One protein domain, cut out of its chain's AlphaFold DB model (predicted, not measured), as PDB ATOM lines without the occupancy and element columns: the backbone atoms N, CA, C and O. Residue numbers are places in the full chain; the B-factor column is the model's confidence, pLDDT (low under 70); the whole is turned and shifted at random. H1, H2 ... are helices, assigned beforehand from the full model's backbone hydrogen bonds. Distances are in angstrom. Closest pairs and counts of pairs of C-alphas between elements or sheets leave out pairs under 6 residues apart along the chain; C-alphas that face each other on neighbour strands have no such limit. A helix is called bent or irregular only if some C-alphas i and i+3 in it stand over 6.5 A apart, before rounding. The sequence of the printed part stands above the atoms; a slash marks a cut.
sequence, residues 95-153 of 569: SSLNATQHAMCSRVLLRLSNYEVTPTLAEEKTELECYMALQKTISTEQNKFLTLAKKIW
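Overview. This is residues 95 to 153 of the 569 residues of the protein "NARG2_C domain-containing protein" of Harpegnathos saltator (UniProt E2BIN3). A long helix, H2, bent into two arms, makes the length of the domain, and a shorter helix, H1, packs across its first arm, H2a, near the bend. The far part of the second arm, residues 143 to 152, sticks out with no partner, as does Trp 153. The printed part has 59 residues with two named helices, H1 then H2, and no named strand; the class is all helix. The whole is loose, with a radius of gyration of the C-alphas of 13.6 A, and elongated, spanning 43 by 22 by 17 A.

Arrangement. H2, residues 122 to 152, was assigned as one helix by its hydrogen bonds but is bent: C-alphas 133 and 136 are 7.1 A apart. Its arms, H2a of residues 122 to 133 and H2b of residues 136 to 152, stand at a steep tilt of 55 degrees. H1, residues 99 to 114, touches H2a with residues 104 to 108 alone. Their closest C-alphas, those of Cys 105 and Tyr 131, are 5.9 A apart. The two lines are about perpendicular, at 75 degrees. H1 and H2b are apart. In H1, H2a and H2b every O i to N i+4 pair is within hydrogen-bond range.

Along the chain. H2a measures 16.8 A from C-alpha 122 at (207.261, 275.099, 248.564) to C-alpha 133. H2b measures 24.7 A and ends with C-alpha 152 at (197.738, 284.637, 289.226). H1 measures 22.6 A and begins with C-alpha 99 at (210.673, 287.170, 265.988).

Size, cuts and confidence. The two C-alphas farthest apart, those of Leu 121 and Lys 151, are 43.0 A apart. The printed part has no cut. A short link of 7 residues joins H1 to H2. Residues 113 to 118 stand free, as do residues 143 to 153. The mean pLDDT of the printed part is 84.9, and residues 113 to 120 are under 70.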
ATOM      1  N   SER A  95     210.098 284.266 275.450       86.88
ATOM      2  CA  SER A  95     210.013 283.025 274.663       86.88
ATOM      3  C   SER A  95     211.388 282.612 274.125       86.88
ATOM      4  O   SER A  95     212.270 283.445 273.903       86.88
ATOM      5  N   SER A  96     211.582 281.309 273.936       89.19
ATOM      6  CA  SER A  96     212.721 280.755 273.198       89.19
ATOM      7  C   SER A  96     212.577 280.863 271.677       89.19
ATOM      8  O   SER A  96     213.565 280.639 270.978       89.19
ATOM      9  N   LEU A  97     211.398 281.233 271.163       92.25
ATOM     10  CA  LEU A  97     211.205 281.557 269.752       92.25
ATOM     11  C   LEU A  97     211.706 282.979 269.460       92.25
ATOM     12  O   LEU A  97     211.477 283.917 270.225       92.25
ATOM     13  N   ASN A  98     212.376 283.152 268.321       92.12
ATOM     14  CA  ASN A  98     212.745 284.471 267.808       92.12
ATOM     15  C   ASN A  98     211.578 285.132 267.038       92.12
ATOM     16  O   ASN A  98     210.551 284.506 266.765       92.12
ATOM     17  N   ALA A  99     211.725 286.412 266.676       92.00
ATOM     18  CA  ALA A  99     210.673 287.170 265.988       92.00
ATOM     19  C   ALA A  99     210.243 286.530 264.650       92.00
ATOM     20  O   ALA A  99     209.049 286.459 264.361       92.00
ATOM     21  N   THR A 100     211.191 286.002 263.873       92.75
ATOM     22  CA  THR A 100     210.932 285.320 262.595       92.75
ATOM     23  C   THR A 100     210.148 284.022 262.795       92.75
ATOM     24  O   THR A 100     209.195 283.757 262.066       92.75
ATOM     25  N   GLN A 101     210.487 283.239 263.825       92.56
ATOM     26  CA  GLN A 101     209.759 282.027 264.208       92.56
ATOM     27  C   GLN A 101     208.339 282.351 264.685       92.56
ATOM     28  O   GLN A 101     207.397 281.687 264.262       92.56
ATOM     29  N   HIS A 102     208.152 283.400 265.494       91.81
ATOM     30  CA  HIS A 102     206.817 283.870 265.884       91.81
ATOM     31  C   HIS A 102     205.972 284.327 264.683       91.81
ATOM     32  O   HIS A 102     204.783 284.004 264.621       91.81
ATOM     33  N   ALA A 103     206.569 285.036 263.718       92.25
ATOM     34  CA  ALA A 103     205.888 285.461 262.495       92.25
ATOM     35  C   ALA A 103     205.491 284.262 261.612       92.25
ATOM     36  O   ALA A 103     204.343 284.180 261.179       92.25
ATOM     37  N   MET A 104     206.397 283.296 261.420       93.31
ATOM     38  CA  MET A 104     206.122 282.042 260.707       93.31
ATOM     39  C   MET A 104     205.004 281.239 261.386       93.31
ATOM     40  O   MET A 104     204.028 280.876 260.737       93.31
ATOM     41  N   CYS A 105     205.077 281.031 262.706       91.94
ATOM     42  CA  CYS A 105     204.035 280.313 263.443       91.94
ATOM     43  C   CYS A 105     202.677 281.026 263.350       91.94
ATOM     44  O   CYS A 105     201.654 280.362 263.219       91.94
ATOM     45  N   SER A 106     202.657 282.365 263.352       89.31
ATOM     46  CA  SER A 106     201.432 283.145 263.115       89.31
ATOM     47  C   SER A 106     200.866 282.928 261.705       89.31
ATOM     48  O   SER A 106     199.664 282.718 261.578       89.31
ATOM     49  N   ARG A 107     201.706 282.912 260.656       89.38
ATOM     50  CA  ARG A 107     201.275 282.608 259.276       89.38
ATOM     51  C   ARG A 107     200.714 281.194 259.147       89.38
ATOM     52  O   ARG A 107     199.618 281.024 258.622       89.38
ATOM     53  N   VAL A 108     201.418 280.190 259.671       88.38
ATOM     54  CA  VAL A 108     200.967 278.787 259.643       88.38
ATOM     55  C   VAL A 108     199.634 278.624 260.379       88.38
ATOM     56  O   VAL A 108     198.717 278.007 259.842       88.38
ATOM     57  N   LEU A 109     199.476 279.229 261.561       86.44
ATOM     58  CA  LEU A 109     198.209 279.204 262.300       86.44
ATOM     59  C   LEU A 109     197.070 279.925 261.557       86.44
ATOM     60  O   LEU A 109     195.937 279.454 261.619       86.44
ATOM     61  N   LEU A 110     197.355 281.014 260.831       83.56
ATOM     62  CA  LEU A 110     196.366 281.707 259.998       83.56
ATOM     63  C   LEU A 110     195.880 280.826 258.836       83.56
ATOM     64  O   LEU A 110     194.671 280.614 258.736       83.56
ATOM     65  N   ARG A 111     196.784 280.232 258.037       83.12
ATOM     66  CA  ARG A 111     196.416 279.294 256.949       83.12
ATOM     67  C   ARG A 111     195.564 278.129 257.470       83.12
ATOM     68  O   ARG A 111     194.479 277.859 256.957       83.12
ATOM     69  N   LEU A 112     196.006 277.504 258.570       77.50
ATOM     70  CA  LEU A 112     195.285 276.412 259.239       77.50
ATOM     71  C   LEU A 112     193.907 276.839 259.784       77.50
ATOM     72  O   LEU A 112     193.016 276.000 259.891       77.50
ATOM     73  N   SER A 113     193.712 278.117 260.127       68.94
ATOM     74  CA  SER A 113     192.411 278.651 260.562       68.94
ATOM     75  C   SER A 113     191.470 279.026 259.408       68.94
ATOM     76  O   SER A 113     190.255 279.019 259.596       68.94
ATOM     77  N   ASN A 114     192.021 279.303 258.221       65.25
ATOM     78  CA  ASN A 114     191.276 279.691 257.019       65.25
ATOM     79  C   ASN A 114     190.851 278.499 256.140       65.25
ATOM     80  O   ASN A 114     190.169 278.707 255.141       65.25
ATOM     81  N   TYR A 115     191.212 277.266 256.516       56.66
ATOM     82  CA  TYR A 115     190.968 276.043 255.737       56.66
ATOM     83  C   TYR A 115     191.660 276.023 254.359       56.66
ATOM     84  O   TYR A 115     191.170 275.411 253.411       56.66
ATOM     85  N   GLU A 116     192.849 276.617 254.254       51.69
ATOM     86  CA  GLU A 116     193.762 276.386 253.126       51.69
ATOM     87  C   GLU A 116     194.424 275.006 253.316       51.69
ATOM     88  O   GLU A 116     195.509 274.879 253.879       51.69
ATOM     89  N   VAL A 117     193.695 273.945 252.934       53.56
ATOM     90  CA  VAL A 117     193.978 272.540 253.315       53.56
ATOM     91  C   VAL A 117     195.332 272.020 252.813       53.56
ATOM     92  O   VAL A 117     195.887 271.101 253.415       53.56
ATOM     93  N   THR A 118     195.899 272.597 251.753       55.28
ATOM     94  CA  THR A 118     197.228 272.227 251.252       55.28
ATOM     95  C   THR A 118     198.134 273.450 251.085       55.28
ATOM     96  O   THR A 118     197.786 274.355 250.330       55.28
ATOM     97  N   PRO A 119     199.331 273.480 251.711       56.78
ATOM     98  CA  PRO A 119     200.373 274.433 251.333       56.78
ATOM     99  C   PRO A 119     200.749 274.201 249.863       56.78
ATOM    100  O   PRO A 119     201.214 273.117 249.488       56.78
ATOM    101  N   THR A 120     200.492 275.199 249.021       63.38
ATOM    102  CA  THR A 120     200.607 275.082 247.559       63.38
ATOM    103  C   THR A 120     202.022 275.397 247.092       63.38
ATOM    104  O   THR A 120     202.571 274.681 246.251       63.38
ATOM    105  N   LEU A 121     202.641 276.408 247.701       74.94
ATOM    106  CA  LEU A 121     204.011 276.831 247.444       74.94
ATOM    107  C   LEU A 121     204.998 276.041 248.326       74.94
ATOM    108  O   LEU A 121     204.673 275.603 249.431       74.94
ATOM    109  N   ALA A 122     206.227 275.847 247.841       78.81
ATOM    110  CA  ALA A 122     207.261 275.099 248.564       78.81
ATOM    111  C   ALA A 122     207.615 275.733 249.926       78.81
ATOM    112  O   ALA A 122     207.849 275.019 250.898       78.81
ATOM    113  N   GLU A 123     207.582 277.062 250.010       80.88
ATOM    114  CA  GLU A 123     207.839 277.829 251.235       80.88
ATOM    115  C   GLU A 123     206.790 277.567 252.322       80.88
ATOM    116  O   GLU A 123     207.110 277.465 253.500       80.88
ATOM    117  N   GLU A 124     205.526 277.370 251.943       83.44
ATOM    118  CA  GLU A 124     204.453 277.075 252.898       83.44
ATOM    119  C   GLU A 124     204.615 275.680 253.521       83.44
ATOM    120  O   GLU A 124     204.220 275.458 254.667       83.44
ATOM    121  N   LYS A 125     205.234 274.747 252.782       83.38
ATOM    122  CA  LYS A 125     205.579 273.403 253.269       83.38
ATOM    123  C   LYS A 125     206.733 273.466 254.259       83.38
ATOM    124  O   LYS A 125     206.612 272.913 255.349       83.38
ATOM    125  N   THR A 126     207.802 274.196 253.937       88.56
ATOM    126  CA  THR A 126     208.938 274.348 254.857       88.56
ATOM    127  C   THR A 126     208.557 275.149 256.107       88.56
ATOM    128  O   THR A 126     208.998 274.801 257.202       88.56
ATOM    129  N   GLU A 127     207.665 276.145 256.007       90.38
ATOM    130  CA  GLU A 127     207.065 276.799 257.180       90.38
ATOM    131  C   GLU A 127     206.268 275.814 258.048       90.38
ATOM    132  O   GLU A 127     206.442 275.800 259.269       90.38
ATOM    133  N   LEU A 128     205.424 274.968 257.448       88.38
ATOM    134  CA  LEU A 128     204.641 273.966 258.178       88.38
ATOM    135  C   LEU A 128     205.541 272.932 258.876       88.38
ATOM    136  O   LEU A 128     205.331 272.630 260.051       88.38
ATOM    137  N   GLU A 129     206.577 272.435 258.199       89.25
ATOM    138  CA  GLU A 129     207.585 271.532 258.770       89.25
ATOM    139  C   GLU A 129     208.339 272.190 259.940       89.25
ATOM    140  O   GLU A 129     208.478 271.591 261.011       89.25
ATOM    141  N   CYS A 130     208.748 273.456 259.794       90.56
ATOM    142  CA  CYS A 130     209.378 274.225 260.870       90.56
ATOM    143  C   CYS A 130     208.435 274.445 262.064       90.56
ATOM    144  O   CYS A 130     208.867 274.359 263.216       90.56
ATOM    145  N   TYR A 131     207.147 274.698 261.818       92.44
ATOM    146  CA  TYR A 131     206.133 274.800 262.868       92.44
ATOM    147  C   TYR A 131     205.965 273.475 263.628       92.44
ATOM    148  O   TYR A 131     205.966 273.474 264.861       92.44
ATOM    149  N   MET A 132     205.903 272.338 262.922       91.31
ATOM    150  CA  MET A 132     205.832 271.013 263.550       91.31
ATOM    151  C   MET A 132     207.086 270.710 264.386       91.31
ATOM    152  O   MET A 132     206.968 270.244 265.519       91.31
ATOM    153  N   ALA A 133     208.281 271.057 263.896       93.44
ATOM    154  CA  ALA A 133     209.526 270.919 264.657       93.44
ATOM    155  C   ALA A 133     209.543 271.778 265.942       93.44
ATOM    156  O   ALA A 133     210.035 271.337 266.985       93.44
ATOM    157  N   LEU A 134     208.965 272.985 265.902       93.81
ATOM    158  CA  LEU A 134     208.836 273.867 267.069       93.81
ATOM    159  C   LEU A 134     207.697 273.477 268.024       93.81
ATOM    160  O   LEU A 134     207.701 273.932 269.171       93.81
ATOM    161  N   GLN A 135     206.749 272.629 267.609       91.19
ATOM    162  CA  GLN A 135     205.535 272.311 268.371       91.19
ATOM    163  C   GLN A 135     205.839 271.853 269.808       91.19
ATOM    164  O   GLN A 135     205.226 272.348 270.751       91.19
ATOM    165  N   LYS A 136     206.850 270.995 270.011       92.38
ATOM    166  CA  LYS A 136     207.271 270.532 271.349       92.38
ATOM    167  C   LYS A 136     207.734 271.681 272.257       92.38
ATOM    168  O   LYS A 136     207.424 271.692 273.451       92.38
ATOM    169  N   THR A 137     208.452 272.654 271.701       92.69
ATOM    170  CA  THR A 137     208.909 273.859 272.409       92.69
ATOM    171  C   THR A 137     207.723 274.762 272.743       92.69
ATOM    172  O   THR A 137     207.544 275.124 273.906       92.69
ATOM    173  N   ILE A 138     206.859 275.028 271.758       91.56
ATOM    174  CA  ILE A 138     205.634 275.828 271.902       91.56
ATOM    175  C   ILE A 138     204.738 275.248 273.007       91.56
ATOM    176  O   ILE A 138     204.382 275.963 273.941       91.56
ATOM    177  N   SER A 139     204.446 273.944 272.979       90.81
ATOM    178  CA  SER A 139     203.648 273.269 274.012       90.81
ATOM    179  C   SER A 139     204.302 273.324 275.399       90.81
ATOM    180  O   SER A 139     203.614 273.440 276.413       90.81
ATOM    181  N   THR A 140     205.635 273.275 275.470       91.88
ATOM    182  CA  THR A 140     206.379 273.389 276.736       91.88
ATOM    183  C   THR A 140     206.279 274.799 277.330       91.88
ATOM    184  O   THR A 140     206.181 274.945 278.550       91.88
ATOM    185  N   GLU A 141     206.283 275.844 276.502       91.31
ATOM    186  CA  GLU A 141     206.099 277.228 276.956       91.31
ATOM    187  C   GLU A 141     204.640 277.541 277.292       91.31
ATOM    188  O   GLU A 141     204.377 278.112 278.351       91.31
ATOM    189  N   GLN A 142     203.688 277.081 276.475       89.62
ATOM    190  CA  GLN A 142     202.253 277.200 276.747       89.62
ATOM    191  C   GLN A 142     201.878 276.562 278.089       89.62
ATOM    192  O   GLN A 142     201.205 277.198 278.894       89.62
ATOM    193  N   ASN A 143     202.370 275.357 278.396       90.31
ATOM    194  CA  ASN A 143     202.105 274.715 279.687       90.31
ATOM    195  C   ASN A 143     202.683 275.505 280.878       90.31
ATOM    196  O   ASN A 143     202.025 275.634 281.914       90.31
ATOM    197  N   LYS A 144     203.881 276.095 280.739       90.00
ATOM    198  CA  LYS A 144     204.467 276.984 281.764       90.00
ATOM    199  C   LYS A 144     203.649 278.265 281.943       90.00
ATOM    200  O   LYS A 144     203.397 278.664 283.079       90.00
ATOM    201  N   PHE A 145     203.199 278.876 280.847       88.81
ATOM    202  CA  PHE A 145     202.330 280.050 280.880       88.81
ATOM    203  C   PHE A 145     200.983 279.737 281.542       88.81
ATOM    204  O   PHE A 145     200.598 280.436 282.471       88.81
ATOM    205  N   LEU A 146     200.318 278.642 281.160       89.19
ATOM    206  CA  LEU A 146     199.056 278.196 281.764       89.19
ATOM    207  C   LEU A 146     199.198 277.894 283.263       89.19
ATOM    208  O   LEU A 146     198.283 278.176 284.033       89.19
ATOM    209  N   THR A 147     200.346 277.363 283.695       90.62
ATOM    210  CA  THR A 147     200.641 277.125 285.118       90.62
ATOM    211  C   THR A 147     200.785 278.441 285.887       90.62
ATOM    212  O   THR A 147     200.278 278.555 287.002       90.62
ATOM    213  N   LEU A 148     201.429 279.457 285.300       88.81
ATOM    214  CA  LEU A 148     201.520 280.784 285.914       88.81
ATOM    215  C   LEU A 148     200.171 281.515 285.904       88.81
ATOM    216  O   LEU A 148     199.787 282.076 286.927       88.81
ATOM    217  N   ALA A 149     199.440 281.479 284.788       88.94
ATOM    218  CA  ALA A 149     198.125 282.096 284.660       88.94
ATOM    219  C   ALA A 149     197.176 281.556 285.738       88.94
ATOM    220  O   ALA A 149     196.642 282.343 286.506       88.94
ATOM    221  N   LYS A 150     197.090 280.228 285.911       89.19
ATOM    222  CA  LYS A 150     196.318 279.584 286.995       89.19
ATOM    223  C   LYS A 150     196.754 279.963 288.418       89.19
ATOM    224  O   LYS A 150     195.970 279.788 289.339       89.19
ATOM    225  N   LYS A 151     197.988 280.440 288.620       88.94
ATOM    226  CA  LYS A 151     198.487 280.907 289.927       88.94
ATOM    227  C   LYS A 151     198.152 282.382 290.198       88.94
ATOM    228  O   LYS A 151     198.095 282.780 291.356       88.94
ATOM    229  N   ILE A 152     198.003 283.187 289.147       89.50
ATOM    230  CA  ILE A 152     197.738 284.637 289.226       89.50
ATOM    231  C   ILE A 152     196.245 284.951 289.036       89.50
ATOM    232  O   ILE A 152     195.799 286.025 289.423       89.50
ATOM    233  N   TRP A 153     195.489 284.016 288.460       88.25
ATOM    234  CA  TRP A 153     194.065 284.135 288.179       88.25
ATOM    235  C   TRP A 153     193.253 284.488 289.430       88.25
ATOM    236  O   TRP A 153     193.186 283.715 290.384       88.25
TER     237      TRP A 153